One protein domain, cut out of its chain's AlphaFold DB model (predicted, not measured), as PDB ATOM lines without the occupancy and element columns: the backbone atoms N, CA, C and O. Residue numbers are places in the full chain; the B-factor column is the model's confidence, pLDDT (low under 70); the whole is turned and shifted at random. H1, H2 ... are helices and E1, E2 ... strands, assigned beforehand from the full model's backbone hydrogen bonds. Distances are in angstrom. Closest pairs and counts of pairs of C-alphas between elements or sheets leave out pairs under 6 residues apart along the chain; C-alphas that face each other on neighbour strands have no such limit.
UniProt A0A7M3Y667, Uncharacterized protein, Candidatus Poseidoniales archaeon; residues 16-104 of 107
ATOM      1  N   GLU A  16     -39.275 -42.347 -55.713       89.25
ATOM      2  CA  GLU A  16     -38.530 -42.138 -54.467       89.25
ATOM      3  C   GLU A  16     -39.456 -42.152 -53.238       89.25
ATOM      4  O   GLU A  16     -39.230 -42.922 -52.308       89.25
ATOM      5  N   VAL A  17     -40.557 -41.392 -53.269       92.56
ATOM      6  CA  VAL A  17     -41.520 -41.283 -52.165       92.56
ATOM      7  C   VAL A  17     -42.249 -42.606 -51.946       92.56
ATOM      8  O   VAL A  17     -42.465 -43.009 -50.801       92.56
ATOM      9  N   LYS A  18     -42.595 -43.319 -53.027       92.31
ATOM     10  CA  LYS A  18     -43.197 -44.660 -52.940       92.31
ATOM     11  C   LYS A  18     -42.282 -45.636 -52.193       92.31
ATOM     12  O   LYS A  18     -42.754 -46.410 -51.352       92.31
ATOM     13  N   GLY A  19     -40.973 -45.552 -52.441       91.62
ATOM     14  CA  GLY A  19     -39.947 -46.352 -51.769       91.62
ATOM     15  C   GLY A  19     -39.839 -46.110 -50.259       91.62
ATOM     16  O   GLY A  19     -39.370 -46.981 -49.529       91.62
ATOM     17  N   TRP A  20     -40.321 -44.971 -49.756       94.75
ATOM     18  CA  TRP A  20     -40.248 -44.630 -48.330       94.75
ATOM     19  C   TRP A  20     -41.347 -45.270 -47.477       94.75
ATOM     20  O   TRP A  20     -41.269 -45.227 -46.248       94.75
ATOM     21  N   SER A  21     -42.360 -45.885 -48.093       92.50
ATOM     22  CA  SER A  21     -43.469 -46.548 -47.388       92.50
ATOM     23  C   SER A  21     -42.991 -47.531 -46.312       92.50
ATOM     24  O   SER A  21     -43.468 -47.475 -45.180       92.50
ATOM     25  N   GLY A  22     -41.967 -48.337 -46.607       92.75
ATOM     26  CA  GLY A  22     -41.390 -49.284 -45.648       92.75
ATOM     27  C   GLY A  22     -40.714 -48.628 -44.435       92.75
ATOM     28  O   GLY A  22     -40.662 -49.228 -43.363       92.75
ATOM     29  N   MET A  23     -40.242 -47.380 -44.555       95.06
ATOM     30  CA  MET A  23     -39.691 -46.632 -43.417       95.06
ATOM     31  C   MET A  23     -40.789 -46.233 -42.424       95.06
ATOM     32  O   MET A  23     -40.523 -46.096 -41.231       95.06
ATOM     33  N   LEU A  24     -42.030 -46.065 -42.894       92.62
ATOM     34  CA  LEU A  24     -43.166 -45.669 -42.065       92.62
ATOM     35  C   LEU A  24     -43.648 -46.807 -41.149       92.62
ATOM     36  O   LEU A  24     -44.071 -46.541 -40.022       92.62
ATOM     37  N   ASP A  25     -43.573 -48.058 -41.607       87.88
ATOM     38  CA  ASP A  25     -44.127 -49.229 -40.908       87.88
ATOM     39  C   ASP A  25     -43.464 -49.503 -39.548       87.88
ATOM     40  O   ASP A  25     -44.104 -50.011 -38.626       87.88
ATOM     41  N   GLY A  26     -42.192 -49.124 -39.388       84.06
ATOM     42  CA  GLY A  26     -41.434 -49.295 -38.144       84.06
ATOM     43  C   GLY A  26     -41.651 -48.196 -37.097       84.06
ATOM     44  O   GLY A  26     -41.101 -48.281 -35.995       84.06
ATOM     45  N   LEU A  27     -42.418 -47.150 -37.417       94.06
ATOM     46  CA  LEU A  27     -42.497 -45.948 -36.593       94.06
ATOM     47  C   LEU A  27     -43.633 -45.975 -35.572       94.06
ATOM     48  O   LEU A  27     -44.786 -46.305 -35.859       94.06
ATOM     49  N   LYS A  28     -43.329 -45.502 -34.358       94.44
ATOM     50  CA  LYS A  28     -44.364 -45.152 -33.382       94.44
ATOM     51  C   LYS A  28     -45.075 -43.877 -33.825       94.44
ATOM     52  O   LYS A  28     -44.547 -43.053 -34.569       94.44
ATOM     53  N   ARG A  29     -46.285 -43.681 -33.302       93.88
ATOM     54  CA  ARG A  29     -47.093 -42.486 -33.569       93.88
ATOM     55  C   ARG A  29     -46.290 -41.200 -33.338       93.88
ATOM     56  O   ARG A  29     -45.675 -41.037 -32.287       93.88
ATOM     57  N   ASN A  30     -46.396 -40.271 -34.286       93.94
ATOM     58  CA  ASN A  30     -45.732 -38.964 -34.294       93.94
ATOM     59  C   ASN A  30     -44.192 -39.028 -34.292       93.94
ATOM     60  O   ASN A  30     -43.548 -38.042 -33.928       93.94
ATOM     61  N   GLN A  31     -43.599 -40.162 -34.671       97.00
ATOM     62  CA  GLN A  31     -42.184 -40.207 -35.033       97.00
ATOM     63  C   GLN A  31     -41.984 -39.850 -36.502       97.00
ATOM     64  O   GLN A  31     -42.915 -39.932 -37.305       97.00
ATOM     65  N   ALA A  32     -40.757 -39.475 -36.834       97.06
ATOM     66  CA  ALA A  32     -40.324 -39.186 -38.180       97.06
ATOM     67  C   ALA A  32     -38.965 -39.819 -38.489       97.06
ATOM     68  O   ALA A  32     -38.172 -40.059 -37.580       97.06
ATOM     69  N   ILE A  33     -38.703 -40.039 -39.771       97.44
ATOM     70  CA  ILE A  33     -37.389 -40.365 -40.328       97.44
ATOM     71  C   ILE A  33     -37.066 -39.286 -41.354       97.44
ATOM     72  O   ILE A  33     -37.916 -38.946 -42.179       97.44
ATOM     73  N   ILE A  34     -35.854 -38.745 -41.289       97.69
ATOM     74  CA  ILE A  34     -35.337 -37.820 -42.299       97.69
ATOM     75  C   ILE A  34     -34.670 -38.682 -43.369       97.69
ATOM     76  O   ILE A  34     -33.866 -39.550 -43.033       97.69
ATOM     77  N   VAL A  35     -35.040 -38.476 -44.627       97.00
ATOM     78  CA  VAL A  35     -34.435 -39.157 -45.773       97.00
ATOM     79  C   VAL A  35     -33.320 -38.275 -46.313       97.00
ATOM     80  O   VAL A  35     -33.526 -37.074 -46.507       97.00
ATOM     81  N   LEU A  36     -32.148 -38.865 -46.513       95.44
ATOM     82  CA  LEU A  36     -30.953 -38.178 -46.993       95.44
ATOM     83  C   LEU A  36     -30.798 -38.314 -48.516       95.44
ATOM     84  O   LEU A  36     -31.509 -39.077 -49.171       95.44
ATOM     85  N   GLU A  37     -29.853 -37.574 -49.095       92.38
ATOM     86  CA  GLU A  37     -29.529 -37.597 -50.533       92.38
ATOM     87  C   GLU A  37     -29.190 -38.990 -51.082       92.38
ATOM     88  O   GLU A  37     -29.468 -39.275 -52.246       92.38
ATOM     89  N   ASP A  38     -28.631 -39.879 -50.258       90.94
ATOM     90  CA  ASP A  38     -28.314 -41.259 -50.646       90.94
ATOM     91  C   ASP A  38     -29.529 -42.208 -50.598       90.94
ATOM     92  O   ASP A  38     -29.409 -43.399 -50.891       90.94
ATOM     93  N   GLY A  39     -30.706 -41.687 -50.232       91.00
ATOM     94  CA  GLY A  39     -31.947 -42.439 -50.075       91.00
ATOM     95  C   GLY A  39     -32.058 -43.205 -48.754       91.00
ATOM     96  O   GLY A  39     -33.071 -43.870 -48.523       91.00
ATOM     97  N   SER A  40     -31.053 -43.127 -47.874       93.50
ATOM     98  CA  SER A  40     -31.118 -43.716 -46.537       93.50
ATOM     99  C   SER A  40     -31.993 -42.884 -45.595       93.50
ATOM    100  O   SER A  40     -32.195 -41.683 -45.777       93.50
ATOM    101  N   GLY A  41     -32.546 -43.547 -44.578       94.25
ATOM    102  CA  GLY A  41     -33.308 -42.909 -43.511       94.25
ATOM    103  C   GLY A  41     -32.488 -42.797 -42.229       94.25
ATOM    104  O   GLY A  41     -31.805 -43.744 -41.835       94.25
ATOM    105  N   THR A  42     -32.598 -41.667 -41.535       95.56
ATOM    106  CA  THR A  42     -32.039 -41.504 -40.189       95.56
ATOM    107  C   THR A  42     -32.758 -42.375 -39.150       95.56
ATOM    108  O   THR A  42     -33.786 -43.007 -39.407       95.56
ATOM    109  N   SER A  43     -32.220 -42.411 -37.927       94.69
ATOM    110  CA  SER A  43     -32.918 -43.045 -36.802       94.69
ATOM    111  C   SER A  43     -34.235 -42.320 -36.485       94.69
ATOM    112  O   SER A  43     -34.276 -41.093 -36.565       94.69
ATOM    113  N   PRO A  44     -35.296 -43.033 -36.051       96.19
ATOM    114  CA  PRO A  44     -36.576 -42.420 -35.717       96.19
ATOM    115  C   PRO A  44     -36.471 -41.291 -34.686       96.19
ATOM    116  O   PRO A  44     -36.044 -41.505 -33.549       96.19
ATOM    117  N   VAL A  45     -36.965 -40.109 -35.045       96.38
ATOM    118  CA  VAL A  45     -37.001 -38.920 -34.186       96.38
ATOM    119  C   VAL A  45     -38.438 -38.642 -33.757       96.38
ATOM    120  O   VAL A  45     -39.372 -38.743 -34.546       96.38
ATOM    121  N   GLY A  46     -38.659 -38.308 -32.487       94.56
ATOM    122  CA  GLY A  46     -39.978 -37.863 -32.025       94.56
ATOM    123  C   GLY A  46     -40.294 -36.436 -32.479       94.56
ATOM    124  O   GLY A  46     -39.389 -35.621 -32.625       94.56
ATOM    125  N   ALA A  47     -41.579 -36.094 -32.616       85.56
ATOM    126  CA  ALA A  47     -42.016 -34.756 -33.037       85.56
ATOM    127  C   ALA A  47     -41.371 -33.584 -32.265       85.56
ATOM    128  O   ALA A  47     -41.124 -32.539 -32.854       85.56
ATOM    129  N   SER A  48     -41.073 -33.745 -30.970       89.88
ATOM    130  CA  SER A  48     -40.425 -32.707 -30.155       89.88
ATOM    131  C   SER A  48     -38.952 -32.469 -30.496       89.88
ATOM    132  O   SER A  48     -38.452 -31.382 -30.251       89.88
ATOM    133  N   GLY A  49     -38.254 -33.480 -31.020       94.00
ATOM    134  CA  GLY A  49     -36.841 -33.396 -31.410       94.00
ATOM    135  C   GLY A  49     -36.633 -33.210 -32.911       94.00
ATOM    136  O   GLY A  49     -35.498 -33.059 -33.348       94.00
ATOM    137  N   LEU A  50     -37.710 -33.235 -33.699       94.81
ATOM    138  CA  LEU A  50     -37.634 -33.212 -35.157       94.81
ATOM    139  C   LEU A  50     -37.000 -31.925 -35.692       94.81
ATOM    140  O   LEU A  50     -36.216 -31.984 -36.624       94.81
ATOM    141  N   GLU A  51     -37.305 -30.777 -35.090       95.06
ATOM    142  CA  GLU A  51     -36.722 -29.493 -35.497       95.06
ATOM    143  C   GLU A  51     -35.200 -29.468 -35.342       95.06
ATOM    144  O   GLU A  51     -34.500 -29.107 -36.281       95.06
ATOM    145  N   ALA A  52     -34.692 -29.913 -34.190       96.00
ATOM    146  CA  ALA A  52     -33.254 -30.008 -33.953       96.00
ATOM    147  C   ALA A  52     -32.605 -31.023 -34.903       96.00
ATOM    148  O   ALA A  52     -31.610 -30.716 -35.545       96.00
ATOM    149  N   ALA A  53     -33.221 -32.197 -35.072       96.06
ATOM    150  CA  ALA A  53     -32.703 -33.217 -35.977       96.06
ATOM    151  C   ALA A  53     -32.655 -32.754 -37.441       96.06
ATOM    152  O   ALA A  53     -31.744 -33.137 -38.159       96.06
ATOM    153  N   LEU A  54     -33.621 -31.944 -37.886       95.44
ATOM    154  CA  LEU A  54     -33.621 -31.354 -39.225       95.44
ATOM    155  C   LEU A  54     -32.556 -30.266 -39.379       95.44
ATOM    156  O   LEU A  54     -31.959 -30.167 -40.442       95.44
ATOM    157  N   ALA A  55     -32.314 -29.470 -38.337       93.81
ATOM    158  CA  ALA A  55     -31.258 -28.461 -38.347       93.81
ATOM    159  C   ALA A  55     -29.851 -29.084 -38.373       93.81
ATOM    160  O   ALA A  55     -28.949 -28.520 -38.989       93.81
ATOM    161  N   ASP A  56     -29.683 -30.244 -37.731       92.81
ATOM    162  CA  ASP A  56     -28.420 -30.988 -37.681       92.81
ATOM    163  C   ASP A  56     -28.224 -31.928 -38.889       92.81
ATOM    164  O   ASP A  56     -27.125 -32.441 -39.105       92.81
ATOM    165  N   ALA A  57     -29.281 -32.203 -39.661       91.62
ATOM    166  CA  ALA A  57     -29.220 -33.105 -40.805       91.62
ATOM    167  C   ALA A  57     -28.653 -32.399 -42.043       91.62
ATOM    168  O   ALA A  57     -29.303 -31.554 -42.657       91.62
ATOM    169  N   GLU A  58     -27.461 -32.809 -42.461       88.75
ATOM    170  CA  GLU A  58     -26.891 -32.416 -43.748       88.75
ATOM    171  C   GLU A  58     -27.451 -33.301 -44.874       88.75
ATOM    172  O   GLU A  58     -27.520 -34.523 -44.738       88.75
ATOM    173  N   GLY A  59     -27.856 -32.690 -45.994       90.56
ATOM    174  CA  GLY A  59     -28.353 -33.421 -47.167       90.56
ATOM    175  C   GLY A  59     -29.748 -34.031 -46.987       90.56
ATOM    176  O   GLY A  59     -30.031 -35.094 -47.534       90.56
ATOM    177  N   ALA A  60     -30.626 -33.407 -46.199       95.25
ATOM    178  CA  ALA A  60     -32.010 -33.852 -46.067       95.25
ATOM    179  C   ALA A  60     -32.810 -33.580 -47.358       95.25
ATOM    180  O   ALA A  60     -32.921 -32.441 -47.805       95.25
ATOM    181  N   THR A  61     -33.409 -34.620 -47.936       94.69
ATOM    182  CA  THR A  61     -34.191 -34.543 -49.187       94.69
ATOM    183  C   THR A  61     -35.663 -34.885 -48.990       94.69
ATOM    184  O   THR A  61     -36.519 -34.420 -49.748       94.69
ATOM    185  N   GLY A  62     -35.977 -35.660 -47.951       96.50
ATOM    186  CA  GLY A  62     -37.317 -36.161 -47.680       96.50
ATOM    187  C   GLY A  62     -37.620 -36.288 -46.195       96.50
ATOM    188  O   GLY A  62     -36.731 -36.326 -45.344       96.50
ATOM    189  N   LEU A  63     -38.907 -36.384 -45.871       97.25
ATOM    190  CA  LEU A  63     -39.373 -36.618 -44.507       97.25
ATOM    191  C   LEU A  63     -40.480 -37.669 -44.497       97.25
ATOM    192  O   LEU A  63     -41.513 -37.508 -45.140       97.25
ATOM    193  N   VAL A  64     -40.309 -38.714 -43.699       97.31
ATOM    194  CA  VAL A  64     -41.344 -39.718 -43.431       97.31
ATOM    195  C   VAL A  64     -41.919 -39.450 -42.049       97.31
ATOM    196  O   VAL A  64     -41.166 -39.384 -41.087       97.31
ATOM    197  N   PHE A  65     -43.237 -39.300 -41.917       97.31
ATOM    198  CA  PHE A  65     -43.897 -38.947 -40.659       97.31
ATOM    199  C   PHE A  65     -45.055 -39.888 -40.311       97.31
ATOM    200  O   PHE A  65     -46.080 -39.959 -40.994       97.31
ATOM    201  N   ALA A  66     -44.952 -40.546 -39.156       96.44
ATOM    202  CA  ALA A  66     -45.945 -41.468 -38.607       96.44
ATOM    203  C   ALA A  66     -47.140 -40.751 -37.956       96.44
ATOM    204  O   ALA A  66     -47.528 -41.017 -36.812       96.44
ATOM    205  N   GLY A  67     -47.749 -39.832 -38.697       95.06
ATOM    206  CA  GLY A  67     -48.894 -39.047 -38.268       95.06
ATOM    207  C   GLY A  67     -49.589 -38.348 -39.431       95.06
ATOM    208  O   GLY A  67     -49.328 -38.626 -40.603       95.06
ATOM    209  N   LYS A  68     -50.514 -37.446 -39.089       95.19
ATOM    210  CA  LYS A  68     -51.155 -36.568 -40.068       95.19
ATOM    211  C   LYS A  68     -50.215 -35.415 -40.399       95.19
ATOM    212  O   LYS A  68     -49.830 -34.693 -39.482       95.19
ATOM    213  N   VAL A  69     -49.910 -35.212 -41.679       94.88
ATOM    214  CA  VAL A  69     -49.160 -34.026 -42.115       94.88
ATOM    215  C   VAL A  69     -50.001 -32.783 -41.824       94.88
ATOM    216  O   VAL A  69     -51.149 -32.675 -42.263       94.88
ATOM    217  N   ASN A  70     -49.452 -31.887 -41.009       94.25
ATOM    218  CA  ASN A  70     -50.077 -30.640 -40.584       94.25
ATOM    219  C   ASN A  70     -49.153 -29.456 -40.898       94.25
ATOM    220  O   ASN A  70     -48.030 -29.643 -41.366       94.25
ATOM    221  N   ASP A  71     -49.618 -28.244 -40.603       94.69
ATOM    222  CA  ASP A  71     -48.875 -27.008 -40.867       94.69
ATOM    223  C   ASP A  71     -47.461 -27.012 -40.283       94.69
ATOM    224  O   ASP A  71     -46.522 -26.618 -40.968       94.69
ATOM    225  N   ARG A  72     -47.292 -27.550 -39.070       94.62
ATOM    226  CA  ARG A  72     -45.980 -27.640 -38.427       94.62
ATOM    227  C   ARG A  72     -45.020 -28.544 -39.201       94.62
ATOM    228  O   ARG A  72     -43.847 -28.216 -39.306       94.62
ATOM    229  N   ILE A  73     -45.493 -29.666 -39.745       95.56
ATOM    230  CA  ILE A  73     -44.649 -30.560 -40.554       95.56
ATOM    231  C   ILE A  73     -44.226 -29.881 -41.859       95.56
ATOM    232  O   ILE A  73     -43.063 -29.981 -42.238       95.56
ATOM    233  N   PHE A  74     -45.137 -29.153 -42.509       96.25
ATOM    234  CA  PHE A  74     -44.803 -28.372 -43.702       96.25
ATOM    235  C   PHE A  74     -43.754 -27.295 -43.412       96.25
ATOM    236  O   PHE A  74     -42.803 -27.151 -44.172       96.25
ATOM    237  N   GLU A  75     -43.903 -26.558 -42.311       95.88
ATOM    238  CA  GLU A  75     -42.943 -25.529 -41.893       95.88
ATOM    239  C   GLU A  75     -41.560 -26.116 -41.604       95.88
ATOM    240  O   GLU A  75     -40.561 -25.575 -42.069       95.88
ATOM    241  N   LEU A  76     -41.507 -27.235 -40.877       95.88
ATOM    242  CA  LEU A  76     -40.255 -27.918 -40.553       95.88
ATOM    243  C   LEU A  76     -39.545 -28.438 -41.805       95.88
ATOM    244  O   LEU A  76     -38.354 -28.196 -41.971       95.88
ATOM    245  N   ALA A  77     -40.273 -29.111 -42.698       95.88
ATOM    246  CA  ALA A  77     -39.714 -29.612 -43.950       95.88
ATOM    247  C   ALA A  77     -39.216 -28.462 -44.840       95.88
ATOM    248  O   ALA A  77     -38.074 -28.483 -45.289       95.88
ATOM    249  N   SER A  78     -40.033 -27.419 -45.016       96.00
ATOM    250  CA  SER A  78     -39.682 -26.243 -45.820       96.00
ATOM    251  C   SER A  78     -38.442 -25.531 -45.272       96.00
ATOM    252  O   SER A  78     -37.530 -25.209 -46.029       96.00
ATOM    253  N   GLY A  79     -38.366 -25.342 -43.948       94.56
ATOM    254  CA  GLY A  79     -37.211 -24.733 -43.286       94.56
ATOM    255  C   GLY A  79     -35.923 -25.550 -43.417       94.56
ATOM    256  O   GLY A  79     -34.842 -24.970 -43.423       94.56
ATOM    257  N   ALA A  80     -36.041 -26.869 -43.575       94.56
ATOM    258  CA  ALA A  80     -34.924 -27.778 -43.824       94.56
ATOM    259  C   ALA A  80     -34.593 -27.955 -45.321       94.56
ATOM    260  O   ALA A  80     -33.722 -28.749 -45.658       94.56
ATOM    261  N   GLY A  81     -35.294 -27.262 -46.227       94.19
ATOM    262  CA  GLY A  81     -35.112 -27.415 -47.677       94.19
ATOM    263  C   GLY A  81     -35.687 -28.712 -48.265       94.19
ATOM    264  O   GLY A  81     -35.421 -29.033 -49.421       94.19
ATOM    265  N   ILE A  82     -36.490 -29.451 -47.495       95.94
ATOM    266  CA  ILE A  82     -37.138 -30.693 -47.920       95.94
ATOM    267  C   ILE A  82     -38.375 -30.366 -48.749       95.94
ATOM    268  O   ILE A  82     -39.275 -29.670 -48.284       95.94
ATOM    269  N   ASN A  83     -38.472 -30.957 -49.937       93.94
ATOM    270  CA  ASN A  83     -39.592 -30.715 -50.850       93.94
ATOM    271  C   ASN A  83     -40.701 -31.771 -50.750       93.94
ATOM    272  O   ASN A  83     -41.825 -31.502 -51.161       93.94
ATOM    273  N   ASN A  84     -40.418 -32.955 -50.194       95.69
ATOM    274  CA  ASN A  84     -41.348 -34.085 -50.183       95.69
ATOM    275  C   ASN A  84     -41.531 -34.664 -48.773       95.69
ATOM    276  O   ASN A  84     -40.564 -34.964 -48.070       95.69
ATOM    277  N   VAL A  85     -42.786 -34.876 -48.373       96.19
ATOM    278  CA  VAL A  85     -43.154 -35.489 -47.089       96.19
ATOM    279  C   VAL A  85     -44.086 -36.673 -47.324       96.19
ATOM    280  O   VAL A  85     -45.164 -36.507 -47.891       96.19
ATOM    281  N   LEU A  86     -43.735 -37.853 -46.817       96.44
ATOM    282  CA  LEU A  86     -44.638 -38.998 -46.744       96.44
ATOM    283  C   LEU A  86     -45.248 -39.096 -45.344       96.44
ATOM    284  O   LEU A  86     -44.559 -39.366 -44.365       96.44
ATOM    285  N   GLY A  87     -46.558 -38.908 -45.241       95.31
ATOM    286  CA  GLY A  87     -47.303 -39.064 -44.000       95.31
ATOM    287  C   GLY A  87     -48.140 -40.337 -43.956       95.31
ATOM    288  O   GLY A  87     -48.524 -40.902 -44.979       95.31
ATOM    289  N   LYS A  88     -48.557 -40.732 -42.749       95.12
ATOM    290  CA  LYS A  88     -49.601 -41.760 -42.589       95.12
ATOM    291  C   LYS A  88     -50.943 -41.317 -43.182       95.12
ATOM    292  O   LYS A  88     -51.714 -42.139 -43.672       95.12
ATOM    293  N   THR A  89     -51.243 -40.027 -43.073       93.31
ATOM    294  CA  THR A  89     -52.397 -39.376 -43.703       93.31
ATOM    295  C   THR A  89     -52.045 -37.929 -44.021       93.31
ATOM    296  O   THR A  89     -51.285 -37.308 -43.275       93.31
ATOM    297  N   VAL A  90     -52.683 -37.349 -45.030       92.19
ATOM    298  CA  VAL A  90     -52.591 -35.914 -45.336       92.19
ATOM    299  C   VAL A  90     -53.895 -35.191 -44.989       92.19
ATOM    300  O   VAL A  90     -54.932 -35.818 -44.764       92.19
ATOM    301  N   GLY A  91     -53.822 -33.870 -44.822       86.00
ATOM    302  CA  GLY A  91     -55.006 -33.019 -44.698       86.00
ATOM    303  C   GLY A  91     -55.592 -32.652 -46.062       86.00
ATOM    304  O   GLY A  91     -55.196 -33.194 -47.084       86.00
ATOM    305  N   GLU A  92     -56.509 -31.683 -46.076       86.81
ATOM    306  CA  GLU A  92     -57.013 -31.094 -47.329       86.81
ATOM    307  C   GLU A  92     -55.918 -30.344 -48.100       86.81
ATOM    308  O   GLU A  92     -55.991 -30.203 -49.317       86.81
ATOM    309  N   ILE A  93     -54.914 -29.845 -47.375       87.94
ATOM    310  CA  ILE A  93     -53.740 -29.188 -47.936       87.94
ATOM    311  C   ILE A  93     -52.655 -30.244 -48.097       87.94
ATOM    312  O   ILE A  93     -52.184 -30.824 -47.116       87.94
ATOM    313  N   THR A  94     -52.266 -30.466 -49.343       89.81
ATOM    314  CA  THR A  94     -51.218 -31.411 -49.730       89.81
ATOM    315  C   THR A  94     -49.980 -30.705 -50.265       89.81
ATOM    316  O   THR A  94     -48.918 -31.299 -50.255       89.81
ATOM    317  N   LEU A  95     -50.070 -29.437 -50.665       92.94
ATOM    318  CA  LEU A  95     -48.932 -28.621 -51.084       92.94
ATOM    319  C   LEU A  95     -48.914 -27.325 -50.274       92.94
ATOM    320  O   LEU A  95     -49.882 -26.559 -50.303       92.94
ATOM    321  N   LYS A  96     -47.819 -27.067 -49.555       92.44
ATOM    322  CA  LYS A  96     -47.642 -25.840 -48.767       92.44
ATOM    323  C   LYS A  96     -46.167 -25.461 -48.693       92.44
ATOM    324  O   LYS A  96     -45.329 -26.311 -48.436       92.44
ATOM    325  N   SER A  97     -45.850 -24.182 -48.897       91.50
ATOM    326  CA  SER A  97     -44.479 -23.648 -48.770       91.50
ATOM    327  C   SER A  97     -43.423 -24.400 -49.603       91.50
ATOM    328  O   SER A  97     -42.301 -24.598 -49.149       91.50
ATOM    329  N   GLY A  98     -43.792 -24.850 -50.809       91.06
ATOM    330  CA  GLY A  98     -42.913 -25.636 -51.689       91.06
ATOM    331  C   GLY A  98     -42.801 -27.121 -51.328       91.06
ATOM    332  O   GLY A  98     -42.167 -27.869 -52.058       91.06
ATOM    333  N   VAL A  99     -43.456 -27.554 -50.250       95.56
ATOM    334  CA  VAL A  99     -43.429 -28.932 -49.763       95.56
ATOM    335  C   VAL A  99     -44.688 -29.671 -50.195       95.56
ATOM    336  O   VAL A  99     -45.805 -29.278 -49.837       95.56
ATOM    337  N   GLN A 100     -44.509 -30.762 -50.929       95.31
ATOM    338  CA  GLN A 100     -45.561 -31.688 -51.314       95.31
ATOM    339  C   GLN A 100     -45.673 -32.817 -50.284       95.31
ATOM    340  O   GLN A 100     -44.709 -33.507 -49.962       95.31
ATOM    341  N   ALA A 101     -46.880 -33.025 -49.779       94.94
ATOM    342  CA  ALA A 101     -47.230 -34.112 -48.890       94.94
ATOM    343  C   ALA A 101     -47.962 -35.216 -49.648       94.94
ATOM    344  O   ALA A 101     -48.881 -34.955 -50.433       94.94
ATOM    345  N   PHE A 102     -47.589 -36.448 -49.332       94.31
ATOM    346  CA  PHE A 102     -48.196 -37.677 -49.810       94.31
ATOM    347  C   PHE A 102     -48.686 -38.491 -48.620       94.31
ATOM    348  O   PHE A 102     -48.135 -38.421 -47.519       94.31
ATOM    349  N   SER A 103     -49.744 -39.261 -48.828       93.00
ATOM    350  CA  SER A 103     -50.263 -40.194 -47.835       93.00
ATOM    351  C   SER A 103     -49.901 -41.601 -48.267       93.00
ATOM    352  O   SER A 103     -50.119 -41.961 -49.416       93.00
ATOM    353  N   VAL A 104     -49.415 -42.417 -47.330       91.25
ATOM    354  CA  VAL A 104     -49.087 -43.831 -47.589       91.25
ATOM    355  C   VAL A 104     -50.272 -44.632 -48.145       91.25
ATOM    356  O   VAL A 104     -50.084 -45.660 -48.777       91.25
TER     357      VAL A 104
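What this domain is: This is residues 16 to 104 of the 107 residues of an uncharacterized protein of Candidatus Poseidoniales archaeon (UniProt A0A7M3Y667). A strongly twisted sheet of four strands forms the core of a small rounded body, with H4 covering one face and the short helix H2 the opposite face. H3 sits by the E1 edge and runs the same way as H4, while H1 only grazes the sheet. The long loop of residues 37 to 49 folds back so that residues 45 to 46 pair with the beginning of E1. The printed part has 89 residues, with four named helices and four named strands that follow each other along the chain as H1 H2 E1 H3 E2 H4 E3 E4; the sheet's order is E1 E2 E3 E4, mixed, and the class is mixed, helices and strands, with 25 residues in the helices and 26 in the strands. It is compact, with a radius of gyration of the C-alphas of 11.1 A and spans of 29 by 26 by 25 A.

Where its parts are: H1 is residues 16 to 19, beginning at C-alpha 16 at (-38.530, -42.138, -54.467), and H2 is residues 21 to 25. E1, residues 31 to 36, is 16.5 A long. H3 is residues 50 to 56, 9.8 A long. E2, residues 60 to 68, is 20.2 A long, begins at C-alpha 60 at (-32.010, -33.852, -46.067) and bends by 58 degrees at residue 65. H4, residues 71 to 79, is 12.1 A long. E3 is residues 84 to 89, 13.9 A, and E4 is residues 99 to 103, 13.3 A, ending at C-alpha 103 at (-50.263, -40.194, -47.835).

How they stand to each other: E1 and E2 are antiparallel at 161 degrees, with N 35 and O 62 2.8 A apart, within hydrogen-bond range. E2 and E3 are parallel at 14 degrees, with N 65 and O 86 at 2.8 A. E3 and E4 are parallel at 33 degrees, with N 87 and O 102 at 2.8 A. E2, H4 and E3 make a strand-helix-strand unit, two parallel neighbour strands joined through a helix, with a right-handed crossover. H4 is on the sheet at a height of 8.7 A, over E3 and only just over E2, with 3 of its C-alphas there; it runs along the strands, at 17 degrees to E3 on the local plane. The closest C-alphas of H4 and E4 are those of Ser 78 and Val 99, 6.1 A. H2, on the opposite face, is over E2 at a height of 7.9 A; their closest C-alphas, those of Leu 24 and Ala 66, are 6.1 A apart. H3 only grazes the sheet, with residues 50 to 54. H3 and H4 only just touch, with 3 pairs of C-alphas within 8 A, the closest those of Glu 51 and Leu 76 at 6.4 A; they run the same way at a shallow tilt of 2 degrees. H1 only grazes the sheet, with residues 16 to 18. Each O i to N i+4 pair is within hydrogen-bond range in H3 and H4; in H2 it is 0 of 1, with 1 of 2 O i to N i+3 pairs within range, and H1 is too short for an O i to N i+4 pair.

The domain as a whole: The C-alphas farthest apart, those of Asp 38 and Glu 92, are 30.6 A apart. The link from E1 to H3 is long, 13 residues. The printed part has no cut; its mean pLDDT is 93.8, and no printed residue is under 70.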